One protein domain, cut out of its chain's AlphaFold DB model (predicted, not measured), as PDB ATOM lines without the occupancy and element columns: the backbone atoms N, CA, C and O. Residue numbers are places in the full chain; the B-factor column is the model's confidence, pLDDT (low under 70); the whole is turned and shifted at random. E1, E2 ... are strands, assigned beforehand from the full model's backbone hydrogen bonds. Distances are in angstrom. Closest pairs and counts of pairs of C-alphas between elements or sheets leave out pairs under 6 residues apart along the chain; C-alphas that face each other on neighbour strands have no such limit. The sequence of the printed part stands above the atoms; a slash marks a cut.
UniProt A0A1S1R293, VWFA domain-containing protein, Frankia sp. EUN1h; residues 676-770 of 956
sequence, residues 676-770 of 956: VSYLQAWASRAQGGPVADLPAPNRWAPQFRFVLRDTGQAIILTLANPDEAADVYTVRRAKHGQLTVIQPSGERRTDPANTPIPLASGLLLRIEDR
ATOM      1  N   VAL A 676       4.113  -9.637 -26.799       85.31
ATOM      2  CA  VAL A 676       3.299 -10.799 -26.408       85.31
ATOM      3  C   VAL A 676       1.904 -10.444 -25.881       85.31
ATOM      4  O   VAL A 676       1.152 -11.361 -25.564       85.31
ATOM      5  N   SER A 677       1.533  -9.162 -25.811       84.94
ATOM      6  CA  SER A 677       0.262  -8.685 -25.226       84.94
ATOM      7  C   SER A 677      -1.011  -9.322 -25.814       84.94
ATOM      8  O   SER A 677      -2.030  -9.413 -25.140       84.94
ATOM      9  N   TYR A 678      -0.945  -9.828 -27.049       84.88
ATOM     10  CA  TYR A 678      -2.053 -10.487 -27.756       84.88
ATOM     11  C   TYR A 678      -2.090 -12.020 -27.608       84.88
ATOM     12  O   TYR A 678      -2.864 -12.681 -28.304       84.88
ATOM     13  N   LEU A 679      -1.228 -12.606 -26.772       89.19
ATOM     14  CA  LEU A 679      -1.211 -14.052 -26.539       89.19
ATOM     15  C   LEU A 679      -2.240 -14.464 -25.480       89.19
ATOM     16  O   LEU A 679      -2.490 -13.727 -24.529       89.19
ATOM     17  N   GLN A 680      -2.795 -15.664 -25.614       90.50
ATOM     18  CA  GLN A 680      -3.651 -16.287 -24.604       90.50
ATOM     19  C   GLN A 680      -3.239 -17.744 -24.407       90.50
ATOM     20  O   GLN A 680      -3.107 -18.495 -25.372       90.50
ATOM     21  N   ALA A 681      -3.011 -18.142 -23.161       90.00
ATOM     22  CA  ALA A 681      -2.762 -19.532 -22.811       90.00
ATOM     23  C   ALA A 681      -4.091 -20.247 -22.571       90.00
ATOM     24  O   ALA A 681      -4.967 -19.707 -21.904       90.00
ATOM     25  N   TRP A 682      -4.206 -21.465 -23.084       89.81
ATOM     26  CA  TRP A 682      -5.322 -22.375 -22.872       89.81
ATOM     27  C   TRP A 682      -4.780 -23.708 -22.370       89.81
ATOM     28  O   TRP A 682      -3.821 -24.228 -22.941       89.81
ATOM     29  N   ALA A 683      -5.399 -24.285 -21.348       88.25
ATOM     30  CA  ALA A 683      -5.039 -25.599 -20.836       88.25
ATOM     31  C   ALA A 683      -6.278 -26.493 -20.715       88.25
ATOM     32  O   ALA A 683      -7.299 -26.080 -20.164       88.25
ATOM     33  N   SER A 684      -6.189 -27.720 -21.230       86.50
ATOM     34  CA  SER A 684      -7.278 -28.705 -21.207       86.50
ATOM     35  C   SER A 684      -6.756 -30.127 -20.984       86.50
ATOM     36  O   SER A 684      -5.562 -30.393 -21.105       86.50
ATOM     37  N   ARG A 685      -7.646 -31.069 -20.649       84.69
ATOM     38  CA  ARG A 685      -7.322 -32.507 -20.593       84.69
ATOM     39  C   ARG A 685      -7.509 -33.154 -21.963       84.69
ATOM     40  O   ARG A 685      -8.465 -32.836 -22.668       84.69
ATOM     41  N   ALA A 686      -6.648 -34.114 -22.304       72.88
ATOM     42  CA  ALA A 686      -6.669 -34.795 -23.604       72.88
ATOM     43  C   ALA A 686      -7.995 -35.520 -23.935       72.88
ATOM     44  O   ALA A 686      -8.298 -35.731 -25.102       72.88
ATOM     45  N   GLN A 687      -8.792 -35.878 -22.923       67.12
ATOM     46  CA  GLN A 687     -10.039 -36.649 -23.060       67.12
ATOM     47  C   GLN A 687     -11.313 -35.779 -23.120       67.12
ATOM     48  O   GLN A 687     -12.415 -36.317 -23.117       67.12
ATOM     49  N   GLY A 688     -11.175 -34.447 -23.199       66.19
ATOM     50  CA  GLY A 688     -12.300 -33.508 -23.153       66.19
ATOM     51  C   GLY A 688     -12.742 -33.215 -21.714       66.19
ATOM     52  O   GLY A 688     -13.072 -34.113 -20.947       66.19
ATOM     53  N   GLY A 689     -12.701 -31.943 -21.317       63.28
ATOM     54  CA  GLY A 689     -12.976 -31.481 -19.953       63.28
ATOM     55  C   GLY A 689     -12.855 -29.956 -19.847       63.28
ATOM     56  O   GLY A 689     -12.526 -29.321 -20.853       63.28
ATOM     57  N   PRO A 690     -13.126 -29.357 -18.670       62.00
ATOM     58  CA  PRO A 690     -13.114 -27.905 -18.495       62.00
ATOM     59  C   PRO A 690     -11.768 -27.306 -18.917       62.00
ATOM     60  O   PRO A 690     -10.706 -27.845 -18.598       62.00
ATOM     61  N   VAL A 691     -11.835 -26.206 -19.666       76.50
ATOM     62  CA  VAL A 691     -10.675 -25.511 -20.228       76.50
ATOM     63  C   VAL A 691     -10.372 -24.296 -19.357       76.50
ATOM     64  O   VAL A 691     -11.269 -23.498 -19.098       76.50
ATOM     65  N   ALA A 692      -9.125 -24.158 -18.911       85.00
ATOM     66  CA  ALA A 692      -8.648 -22.937 -18.271       85.00
ATOM     67  C   ALA A 692      -8.018 -22.025 -19.320       85.00
ATOM     68  O   ALA A 692      -7.277 -22.505 -20.182       85.00
ATOM     69  N   ASP A 693      -8.261 -20.723 -19.219       89.12
ATOM     70  CA  ASP A 693      -7.669 -19.731 -20.104       89.12
ATOM     71  C   ASP A 693      -7.068 -18.555 -19.333       89.12
ATOM     72  O   ASP A 693      -7.531 -18.184 -18.257       89.12
ATOM     73  N   LEU A 694      -5.992 -17.988 -19.874       91.25
ATOM     74  CA  LEU A 694      -5.323 -16.830 -19.297       91.25
ATOM     75  C   LEU A 694      -4.776 -15.925 -20.407       91.25
ATOM     76  O   LEU A 694      -3.857 -16.331 -21.128       91.25
ATOM     77  N   PRO A 695      -5.293 -14.694 -20.561       89.69
ATOM     78  CA  PRO A 695      -4.719 -13.722 -21.480       89.69
ATOM     79  C   PRO A 695      -3.395 -13.159 -20.946       89.69
ATOM     80  O   PRO A 695      -3.206 -12.979 -19.741       89.69
ATOM     81  N   ALA A 696      -2.480 -12.835 -21.858       88.38
ATOM     82  CA  ALA A 696      -1.295 -12.060 -21.533       88.38
ATOM     83  C   ALA A 696      -1.679 -10.647 -21.050       88.38
ATOM     84  O   ALA A 696      -2.734 -10.124 -21.425       88.38
ATOM     85  N   PRO A 697      -0.838  -9.993 -20.227       85.06
ATOM     86  CA  PRO A 697      -1.094  -8.624 -19.801       85.06
ATOM     87  C   PRO A 697      -1.248  -7.684 -21.003       85.06
ATOM     88  O   PRO A 697      -0.431  -7.717 -21.922       85.06
ATOM     89  N   ASN A 698      -2.239  -6.789 -20.960       81.25
ATOM     90  CA  ASN A 698      -2.518  -5.809 -22.019       81.25
ATOM     91  C   ASN A 698      -1.527  -4.620 -22.009       81.25
ATOM     92  O   ASN A 698      -1.913  -3.453 -21.995       81.25
ATOM     93  N   ARG A 699      -0.228  -4.916 -21.925       83.31
ATOM     94  CA  ARG A 699       0.887  -3.965 -21.986       83.31
ATOM     95  C   ARG A 699       2.050  -4.615 -22.719       83.31
ATOM     96  O   ARG A 699       2.211  -5.831 -22.645       83.31
ATOM     97  N   TRP A 700       2.881  -3.808 -23.377       83.94
ATOM     98  CA  TRP A 700       4.040  -4.331 -24.094       83.94
ATOM     99  C   TRP A 700       4.933  -5.144 -23.155       83.94
ATOM    100  O   TRP A 700       5.426  -4.633 -22.146       83.94
ATOM    101  N   ALA A 701       5.157  -6.403 -23.512       83.31
ATOM    102  CA  ALA A 701       6.111  -7.262 -22.837       83.31
ATOM    103  C   ALA A 701       6.809  -8.154 -23.872       83.31
ATOM    104  O   ALA A 701       6.164  -8.623 -24.810       83.31
ATOM    105  N   PRO A 702       8.113  -8.432 -23.709       84.38
ATOM    106  CA  PRO A 702       8.829  -9.345 -24.595       84.38
ATOM    107  C   PRO A 702       8.551 -10.826 -24.279       84.38
ATOM    108  O   PRO A 702       9.008 -11.707 -25.007       84.38
ATOM    109  N   GLN A 703       7.882 -11.116 -23.153       89.44
ATOM    110  CA  GLN A 703       7.653 -12.468 -22.639       89.44
ATOM    111  C   GLN A 703       6.308 -12.547 -21.909       89.44
ATOM    112  O   GLN A 703       5.970 -11.642 -21.147       89.44
ATOM    113  N   PHE A 704       5.575 -13.641 -22.105       91.38
ATOM    114  CA  PHE A 704       4.356 -13.966 -21.367       91.38
ATOM    115  C   PHE A 704       4.664 -15.099 -20.385       91.38
ATOM    116  O   PHE A 704       5.044 -16.188 -20.810       91.38
ATOM    117  N   ARG A 705       4.568 -14.824 -19.080       92.44
ATOM    118  CA  ARG A 705       4.916 -15.768 -18.009       92.44
ATOM    119  C   ARG A 705       3.675 -16.144 -17.208       92.44
ATOM    120  O   ARG A 705       2.968 -15.254 -16.735       92.44
ATOM    121  N   PHE A 706       3.432 -17.435 -17.036       91.75
ATOM    122  CA  PHE A 706       2.294 -17.942 -16.270       91.75
ATOM    123  C   PHE A 706       2.619 -19.273 -15.590       91.75
ATOM    124  O   PHE A 706       3.551 -19.972 -15.984       91.75
ATOM    125  N   VAL A 707       1.837 -19.615 -14.574       91.00
ATOM    126  CA  VAL A 707       1.906 -20.875 -13.831       91.00
ATOM    127  C   VAL A 707       0.652 -21.686 -14.144       91.00
ATOM    128  O   VAL A 707      -0.448 -21.135 -14.207       91.00
ATOM    129  N   LEU A 708       0.826 -22.990 -14.348       88.44
ATOM    130  CA  LEU A 708      -0.249 -23.949 -14.600       88.44
ATOM    131  C   LEU A 708      -0.309 -24.949 -13.442       88.44
ATOM    132  O   LEU A 708       0.675 -25.643 -13.188       88.44
ATOM    133  N   ARG A 709      -1.456 -25.046 -12.765       86.38
ATOM    134  CA  ARG A 709      -1.683 -25.996 -11.661       86.38
ATOM    135  C   ARG A 709      -2.895 -26.881 -11.961       86.38
ATOM    136  O   ARG A 709      -3.947 -26.365 -12.329       86.38
ATOM    137  N   ASP A 710      -2.753 -28.194 -11.785       82.56
ATOM    138  CA  ASP A 710      -3.854 -29.168 -11.863       82.56
ATOM    139  C   ASP A 710      -4.158 -29.693 -10.460       82.56
ATOM    140  O   ASP A 710      -3.292 -30.287  -9.818       82.56
ATOM    141  N   THR A 711      -5.374 -29.461  -9.968       78.50
ATOM    142  CA  THR A 711      -5.809 -29.925  -8.639       78.50
ATOM    143  C   THR A 711      -6.580 -31.246  -8.698       78.50
ATOM    144  O   THR A 711      -7.174 -31.663  -7.705       78.50
ATOM    145  N   GLY A 712      -6.644 -31.901  -9.862       72.56
ATOM    146  CA  GLY A 712      -7.450 -33.104 -10.080       72.56
ATOM    147  C   GLY A 712      -8.924 -32.798 -10.378       72.56
ATOM    148  O   GLY A 712      -9.508 -33.465 -11.236       72.56
ATOM    149  N   GLN A 713      -9.496 -31.744  -9.780       73.56
ATOM    150  CA  GLN A 713     -10.859 -31.261 -10.056       73.56
ATOM    151  C   GLN A 713     -10.909 -30.048 -11.001       73.56
ATOM    152  O   GLN A 713     -11.877 -29.911 -11.746       73.56
ATOM    153  N   ALA A 714      -9.881 -29.189 -11.004       77.94
ATOM    154  CA  ALA A 714      -9.820 -28.000 -11.853       77.94
ATOM    155  C   ALA A 714      -8.399 -27.727 -12.366       77.94
ATOM    156  O   ALA A 714      -7.406 -28.049 -11.711       77.94
ATOM    157  N   ILE A 715      -8.322 -27.086 -13.532       84.38
ATOM    158  CA  ILE A 715      -7.086 -26.538 -14.090       84.38
ATOM    159  C   ILE A 715      -7.073 -25.041 -13.776       84.38
ATOM    160  O   ILE A 715      -8.059 -24.352 -14.029       84.38
ATOM    161  N   ILE A 716      -5.972 -24.536 -13.222       85.94
ATOM    162  CA  ILE A 716      -5.812 -23.120 -12.877       85.94
ATOM    163  C   ILE A 716      -4.604 -22.558 -13.625       85.94
ATOM    164  O   ILE A 716      -3.499 -23.098 -13.534       85.94
ATOM    165  N   LEU A 717      -4.823 -21.452 -14.340       88.31
ATOM    166  CA  LEU A 717      -3.786 -20.645 -14.975       88.31
ATOM    167  C   LEU A 717      -3.721 -19.276 -14.296       88.31
ATOM    168  O   LEU A 717      -4.720 -18.562 -14.237       88.31
ATOM    169  N   THR A 718      -2.542 -18.885 -13.816       89.44
ATOM    170  CA  THR A 718      -2.314 -17.559 -13.216       89.44
ATOM    171  C   THR A 718      -1.053 -16.919 -13.772       89.44
ATOM    172  O   THR A 718      -0.100 -17.612 -14.123       89.44
ATOM    173  N   LEU A 719      -1.018 -15.587 -13.843       88.31
ATOM    174  CA  LEU A 719       0.207 -14.868 -14.198       88.31
ATOM    175  C   LEU A 719       1.296 -15.165 -13.164       88.31
ATOM    176  O   LEU A 719       1.028 -15.148 -11.966       88.31
ATOM    177  N   ALA A 720       2.510 -15.435 -13.638       87.25
ATOM    178  CA  ALA A 720       3.645 -15.655 -12.752       87.25
ATOM    179  C   ALA A 720       4.111 -14.316 -12.174       87.25
ATOM    180  O   ALA A 720       4.221 -13.323 -12.908       87.25
ATOM    181  N   ASN A 721       4.434 -14.292 -10.883       81.50
ATOM    182  CA  ASN A 721       5.051 -13.109 -10.290       81.50
ATOM    183  C   ASN A 721       6.476 -12.904 -10.854       81.50
ATOM    184  O   ASN A 721       7.112 -13.873 -11.279       81.50
ATOM    185  N   PRO A 722       7.012 -11.664 -10.881       75.44
ATOM    186  CA  PRO A 722       8.337 -11.386 -11.445       75.44
ATOM    187  C   PRO A 722       9.448 -12.284 -10.881       75.44
ATOM    188  O   PRO A 722      10.271 -12.772 -11.663       75.44
ATOM    189  N   ASP A 723       9.385 -12.570  -9.578       76.56
ATOM    190  CA  ASP A 723      10.386 -13.324  -8.807       76.56
ATOM    191  C   ASP A 723      10.065 -14.827  -8.676       76.56
ATOM    192  O   ASP A 723      10.831 -15.590  -8.090       76.56
ATOM    193  N   GLU A 724       8.941 -15.282  -9.233       78.62
ATOM    194  CA  GLU A 724       8.540 -16.691  -9.209       78.62
ATOM    195  C   GLU A 724       9.316 -17.458 -10.290       78.62
ATOM    196  O   GLU A 724       9.220 -17.152 -11.481       78.62
ATOM    197  N   ALA A 725      10.145 -18.420  -9.876       71.00
ATOM    198  CA  ALA A 725      10.995 -19.204 -10.778       71.00
ATOM    199  C   ALA A 725      10.552 -20.670 -10.915       71.00
ATOM    200  O   ALA A 725      10.833 -21.297 -11.934       71.00
ATOM    201  N   ALA A 726       9.856 -21.209  -9.912       76.25
ATOM    202  CA  ALA A 726       9.345 -22.576  -9.925       76.25
ATOM    203  C   ALA A 726       8.028 -22.662 -10.715       76.25
ATOM    204  O   ALA A 726       7.197 -21.761 -10.630       76.25
ATOM    205  N   ASP A 727       7.846 -23.740 -11.481       82.38
ATOM    206  CA  ASP A 727       6.607 -24.057 -12.213       82.38
ATOM    207  C   ASP A 727       6.118 -22.984 -13.212       82.38
ATOM    208  O   ASP A 727       4.954 -22.974 -13.623       82.38
ATOM    209  N   VAL A 728       7.022 -22.105 -13.671       89.44
ATOM    210  CA  VAL A 728       6.708 -21.028 -14.623       89.44
ATOM    211  C   VAL A 728       6.920 -21.455 -16.072       89.44
ATOM    212  O   VAL A 728       8.025 -21.794 -16.495       89.44
ATOM    213  N   TYR A 729       5.870 -21.307 -16.872       90.06
ATOM    214  CA  TYR A 729       5.934 -21.346 -18.325       90.06
ATOM    215  C   TYR A 729       6.246 -19.949 -18.857       90.06
ATOM    216  O   TYR A 729       5.611 -18.968 -18.467       90.06
ATOM    217  N   THR A 730       7.216 -19.846 -19.765       91.56
ATOM    218  CA  THR A 730       7.584 -18.578 -20.413       91.56
ATOM    219  C   THR A 730       7.403 -18.679 -21.917       91.56
ATOM    220  O   THR A 730       8.064 -19.481 -22.569       91.56
ATOM    221  N   VAL A 731       6.570 -17.816 -22.487       90.25
ATOM    222  CA  VAL A 731       6.339 -17.743 -23.930       90.25
ATOM    223  C   VAL A 731       7.005 -16.505 -24.510       90.25
ATOM    224  O   VAL A 731       6.867 -15.401 -23.979       90.25
ATOM    225  N   ARG A 732       7.714 -16.680 -25.624       90.38
ATOM    226  CA  ARG A 732       8.331 -15.602 -26.406       90.38
ATOM    227  C   ARG A 732       7.958 -15.739 -27.873       90.38
ATOM    228  O   ARG A 732       7.757 -16.846 -28.364       90.38
ATOM    229  N   ARG A 733       7.915 -14.621 -28.594       87.19
ATOM    230  CA  ARG A 733       7.767 -14.648 -30.054       87.19
ATOM    231  C   ARG A 733       9.099 -14.961 -30.718       87.19
ATOM    232  O   ARG A 733      10.114 -14.347 -30.396       87.19
ATOM    233  N   ALA A 734       9.069 -15.899 -31.653       82.81
ATOM    234  CA  ALA A 734      10.176 -16.216 -32.541       82.81
ATOM    235  C   ALA A 734       9.932 -15.609 -33.935       82.81
ATOM    236  O   ALA A 734       8.923 -14.945 -34.191       82.81
ATOM    237  N   LYS A 735      10.888 -15.793 -34.852       75.88
ATOM    238  CA  LYS A 735      10.738 -15.340 -36.245       75.88
ATOM    239  C   LYS A 735       9.580 -16.097 -36.925       75.88
ATOM    240  O   LYS A 735       9.299 -17.238 -36.582       75.88
ATOM    241  N   HIS A 736       8.929 -15.461 -37.901       73.88
ATOM    242  CA  HIS A 736       7.899 -16.067 -38.768       73.88
ATOM    243  C   HIS A 736       6.626 -16.591 -38.066       73.88
ATOM    244  O   HIS A 736       6.047 -17.580 -38.500       73.88
ATOM    245  N   GLY A 737       6.159 -15.934 -36.996       71.81
ATOM    246  CA  GLY A 737       4.867 -16.264 -36.364       71.81
ATOM    247  C   GLY A 737       4.891 -17.488 -35.440       71.81
ATOM    248  O   GLY A 737       3.846 -17.914 -34.953       71.81
ATOM    249  N   GLN A 738       6.078 -18.033 -35.169       84.75
ATOM    250  CA  GLN A 738       6.276 -19.100 -34.193       84.75
ATOM    251  C   GLN A 738       6.365 -18.546 -32.766       84.75
ATOM    252  O   GLN A 738       6.798 -17.409 -32.537       84.75
ATOM    253  N   LEU A 739       5.981 -19.368 -31.794       88.38
ATOM    254  CA  LEU A 739       6.079 -19.080 -30.370       88.38
ATOM    255  C   LEU A 739       7.038 -20.078 -29.730       88.38
ATOM    256  O   LEU A 739       6.866 -21.288 -29.851       88.38
ATOM    257  N   THR A 740       8.046 -19.564 -29.035       91.06
ATOM    258  CA  THR A 740       8.923 -20.376 -28.198       91.06
ATOM    259  C   THR A 740       8.324 -20.451 -26.802       91.06
ATOM    260  O   THR A 740       8.286 -19.443 -26.094       91.06
ATOM    261  N   VAL A 741       7.877 -21.637 -26.407       89.50
ATOM    262  CA  VAL A 741       7.423 -21.958 -25.054       89.50
ATOM    263  C   VAL A 741       8.574 -22.621 -24.306       89.50
ATOM    264  O   VAL A 741       9.139 -23.617 -24.752       89.50
ATOM    265  N   ILE A 742       8.937 -22.041 -23.171       91.06
ATOM    266  CA  ILE A 742       9.922 -22.569 -22.235       91.06
ATOM    267  C   ILE A 742       9.138 -23.147 -21.062       91.06
ATOM    268  O   ILE A 742       8.406 -22.410 -20.398       91.06
ATOM    269  N   GLN A 743       9.254 -24.452 -20.852       87.81
ATOM    270  CA  GLN A 743       8.587 -25.161 -19.765       87.81
ATOM    271  C   GLN A 743       9.364 -25.004 -18.444       87.81
ATOM    272  O   GLN A 743      10.553 -24.675 -18.479       87.81
ATOM    273  N   PRO A 744       8.745 -25.299 -17.283       85.88
ATOM    274  CA  PRO A 744       9.429 -25.254 -15.989       85.88
ATOM    275  C   PRO A 744      10.670 -26.153 -15.895       85.88
ATOM    276  O   PRO A 744      11.617 -25.825 -15.189       85.88
ATOM    277  N   SER A 745      10.705 -27.255 -16.653       81.38
ATOM    278  CA  SER A 745      11.872 -28.142 -16.784       81.38
ATOM    279  C   SER A 745      13.073 -27.489 -17.485       81.38
ATOM    280  O   SER A 745      14.153 -28.073 -17.537       81.38
ATOM    281  N   GLY A 746      12.893 -26.296 -18.062       82.19
ATOM    282  CA  GLY A 746      13.866 -25.619 -18.918       82.19
ATOM    283  C   GLY A 746      13.793 -26.040 -20.388       82.19
ATOM    284  O   GLY A 746      14.464 -25.427 -21.225       82.19
ATOM    285  N   GLU A 747      12.967 -27.036 -20.725       85.88
ATOM    286  CA  GLU A 747      12.766 -27.479 -22.104       85.88
ATOM    287  C   GLU A 747      12.178 -26.346 -22.951       85.88
ATOM    288  O   GLU A 747      11.205 -25.689 -22.569       85.88
ATOM    289  N   ARG A 748      12.790 -26.100 -24.113       89.00
ATOM    290  CA  ARG A 748      12.362 -25.061 -25.049       89.00
ATOM    291  C   ARG A 748      11.769 -25.707 -26.276       89.00
ATOM    292  O   ARG A 748      12.453 -26.445 -26.980       89.00
ATOM    293  N   ARG A 749      10.537 -25.335 -26.582       86.00
ATOM    294  CA  ARG A 749       9.833 -25.808 -27.762       86.00
ATOM    295  C   ARG A 749       9.370 -24.619 -28.584       86.00
ATOM    296  O   ARG A 749       8.857 -23.657 -28.025       86.00
ATOM    297  N   THR A 750       9.620 -24.641 -29.889       89.31
ATOM    298  CA  THR A 750       9.206 -23.566 -30.797       89.31
ATOM    299  C   THR A 750       8.272 -24.148 -31.834       89.31
ATOM    300  O   THR A 750       8.710 -24.901 -32.697       89.31
ATOM    301  N   ASP A 751       6.999 -23.786 -31.745       85.06
ATOM    302  CA  ASP A 751       5.953 -24.262 -32.645       85.06
ATOM    303  C   ASP A 751       5.157 -23.062 -33.187       85.06
ATOM    304  O   ASP A 751       5.204 -21.964 -32.617       85.06
ATOM    305  N   PRO A 752       4.406 -23.226 -34.289       84.44
ATOM    306  CA  PRO A 752       3.390 -22.255 -34.681       84.44
ATOM    307  C   PRO A 752       2.397 -21.990 -33.541       84.44
ATOM    308  O   PRO A 752       2.078 -22.893 -32.758       84.44
ATOM    309  N   ALA A 753       1.870 -20.764 -33.458       82.38
ATOM    310  CA  ALA A 753       0.774 -20.462 -32.539       82.38
ATOM    311  C   ALA A 753      -0.406 -21.432 -32.754       82.38
ATOM    312  O   ALA A 753      -0.609 -21.939 -33.854       82.38
ATOM    313  N   ASN A 754      -1.180 -21.690 -31.700       82.62
ATOM    314  CA  ASN A 754      -2.271 -22.672 -31.642       82.62
ATOM    315  C   ASN A 754      -1.880 -24.155 -31.714       82.62
ATOM    316  O   ASN A 754      -2.770 -25.003 -31.638       82.62
ATOM    317  N   THR A 755      -0.591 -24.497 -31.765       85.44
ATOM    318  CA  THR A 755      -0.153 -25.899 -31.674       85.44
ATOM    319  C   THR A 755      -0.391 -26.446 -30.256       85.44
ATOM    320  O   THR A 755       0.101 -25.844 -29.298       85.44
ATOM    321  N   PRO A 756      -1.128 -27.562 -30.077       83.94
ATOM    322  CA  PRO A 756      -1.277 -28.205 -28.774       83.94
ATOM    323  C   PRO A 756       0.039 -28.845 -28.316       83.94
ATOM    324  O   PRO A 756       0.634 -29.657 -29.026       83.94
ATOM    325  N   ILE A 757       0.482 -28.498 -27.111       86.81
ATOM    326  CA  ILE A 757       1.692 -29.010 -26.471       86.81
ATOM    327  C   ILE A 757       1.262 -30.013 -25.393       86.81
ATOM    328  O   ILE A 757       0.670 -29.599 -24.392       86.81
ATOM    329  N   PRO A 758       1.525 -31.321 -25.565       84.56
ATOM    330  CA  PRO A 758       1.257 -32.305 -24.525       84.56
ATOM    331  C   PRO A 758       2.220 -32.108 -23.354       84.56
ATOM    332  O   PRO A 758       3.427 -31.964 -23.545       84.56
ATOM    333  N   LEU A 759       1.671 -32.107 -22.146       82.81
ATOM    334  CA  LEU A 759       2.408 -32.029 -20.892       82.81
ATOM    335  C   LEU A 759       2.446 -33.409 -20.228       82.81
ATOM    336  O   LEU A 759       1.516 -34.204 -20.367       82.81
ATOM    337  N   ALA A 760       3.500 -33.674 -19.452       74.88
ATOM    338  CA  ALA A 760       3.687 -34.953 -18.759       74.88
ATOM    339  C   ALA A 760       2.529 -35.318 -17.802       74.88
ATOM    340  O   ALA A 760       2.311 -36.491 -17.521       74.88
ATOM    341  N   SER A 761       1.755 -34.329 -17.344       73.44
ATOM    342  CA  SER A 761       0.567 -34.504 -16.498       73.44
ATOM    343  C   SER A 761      -0.680 -35.022 -17.235       73.44
ATOM    344  O   SER A 761      -1.725 -35.185 -16.612       73.44
ATOM    345  N   GLY A 762      -0.612 -35.259 -18.551       77.94
ATOM    346  CA  GLY A 762      -1.778 -35.615 -19.377       77.94
ATOM    347  C   GLY A 762      -2.628 -34.411 -19.814       77.94
ATOM    348  O   GLY A 762      -3.701 -34.581 -20.403       77.94
ATOM    349  N   LEU A 763      -2.147 -33.193 -19.543       84.69
ATOM    350  CA  LEU A 763      -2.729 -31.933 -20.006       84.69
ATOM    351  C   LEU A 763      -2.210 -31.537 -21.394       84.69
ATOM    352  O   LEU A 763      -1.102 -31.888 -21.790       84.69
ATOM    353  N   LEU A 764      -3.003 -30.745 -22.109       87.69
ATOM    354  CA  LEU A 764      -2.640 -30.073 -23.350       87.69
ATOM    355  C   LEU A 764      -2.589 -28.569 -23.091       87.69
ATOM    356  O   LEU A 764      -3.590 -27.972 -22.698       87.69
ATOM    357  N   LEU A 765      -1.429 -27.961 -23.333       88.50
ATOM    358  CA  LEU A 765      -1.237 -26.515 -23.305       88.50
ATOM    359  C   LEU A 765      -1.248 -25.974 -24.731       88.50
ATOM    360  O   LEU A 765      -0.485 -26.425 -25.579       88.50
ATOM    361  N   ARG A 766      -2.069 -24.967 -25.002       88.56
ATOM    362  CA  ARG A 766      -2.129 -24.288 -26.297       88.56
ATOM    363  C   ARG A 766      -1.944 -22.796 -26.085       88.56
ATOM    364  O   ARG A 766      -2.656 -22.200 -25.285       88.56
ATOM    365  N   ILE A 767      -1.020 -22.187 -26.824       89.81
ATOM    366  CA  ILE A 767      -0.874 -20.730 -26.831       89.81
ATOM    367  C   ILE A 767      -1.476 -20.181 -28.110       89.81
ATOM    368  O   ILE A 767      -0.974 -20.432 -29.206       89.81
ATOM    369  N   GLU A 768      -2.544 -19.423 -27.953       86.88
ATOM    370  CA  GLU A 768      -3.215 -18.738 -29.037       86.88
ATOM    371  C   GLU A 768      -2.618 -17.353 -29.253       86.88
ATOM    372  O   GLU A 768      -2.349 -16.613 -28.307       86.88
ATOM    373  N   ASP A 769      -2.424 -17.001 -30.521       85.00
ATOM    374  CA  ASP A 769      -2.161 -15.629 -30.923       85.00
ATOM    375  C   ASP A 769      -3.459 -15.017 -31.437       85.00
ATOM    376  O   ASP A 769      -3.896 -15.312 -32.554       85.00
ATOM    377  N   ARG A 770      -4.063 -14.131 -30.641       80.56
ATOM    378  CA  ARG A 770      -5.330 -13.479 -31.001       80.56
ATOM    379  C   ARG A 770      -5.217 -12.597 -32.250       80.56
ATOM    380  O   ARG A 770      -6.238 -12.197 -32.796       80.56
TER     381      ARG A 770
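What this domain is: This is residues 676 to 770 of the 956 residues of the protein "VWFA domain-containing protein" of Frankia sp. EUN1h (UniProt A0A1S1R293). Two antiparallel sheets lie face to face as a small sandwich, a strongly twisted one of five strands over a flatter one of four. The sandwich draws together along one side, where edge strands E2 and E4 come close, and is wider on the other, between edge strands E7 and E8, where residues 753 to 755 cross from sheet to sheet. The 95 printed residues include nine named strands, E1 to E9 along the chain, and no named helix; the class is all strand. The orders are E4, E3, E5, E6, E7 and E2, E1, E9, E8. The whole is compact, with a radius of gyration of the C-alphas of 12.4 A and spans of 34 by 28 by 25 A.

How they stand to each other: E1, residues 679 to 685, and E2, residues 692 to 695, form a hairpin, with N 683 and O 692 2.8 A apart. E3, residues 704 to 710, and E4, residues 715 to 719, form another, with N 707 and O 718 at 2.8 A. The closest C-alphas of E2 and E4 are those of Ala 692 and Ile 715, 5.7 A apart. E5, residues 728 to 733, is antiparallel to E3 at 142 degrees, with N 729 and O 706 at 2.8 A. E5, E6, residues 738 to 742, and E7, residues 748 to 752, make a meander, each strand the antiparallel neighbour of the one before; N 742 and O 730, and N 739 and O 751, are each 2.8 A apart. E8, residues 756 to 758, and E9, residues 763 to 769, form a hairpin, with N 757 and O 765 at 2.8 A. E9 is also antiparallel to E1, at 158 degrees, with N 682 and O 766 at 2.8 A. The facing parts of the two sheets are 8.0 A centre to centre, and their strands stand at 25 degrees to each other. E7 and E8 are apart.

Where its parts are: E1 begins at C-alpha 679, (-1.211, -14.052, -26.539), and is 20.3 A long. E2 measures 10.5 A, E3 19.7 A, E4 13.8 A, E5 16.7 A, E6 13.0 A, E7 13.5 A and E8 6.4 A. E9, 19.6 A long, ends at C-alpha 769, (-2.161, -15.629, -30.923).

The domain as a whole: The two C-alphas farthest apart, those of Gln 713 and His 736, are 37.5 A from each other. The printed part has no cut, and no link is long. The mean pLDDT of the printed part is 83.8; residues 687 to 690, between E1 and E2, are under 70.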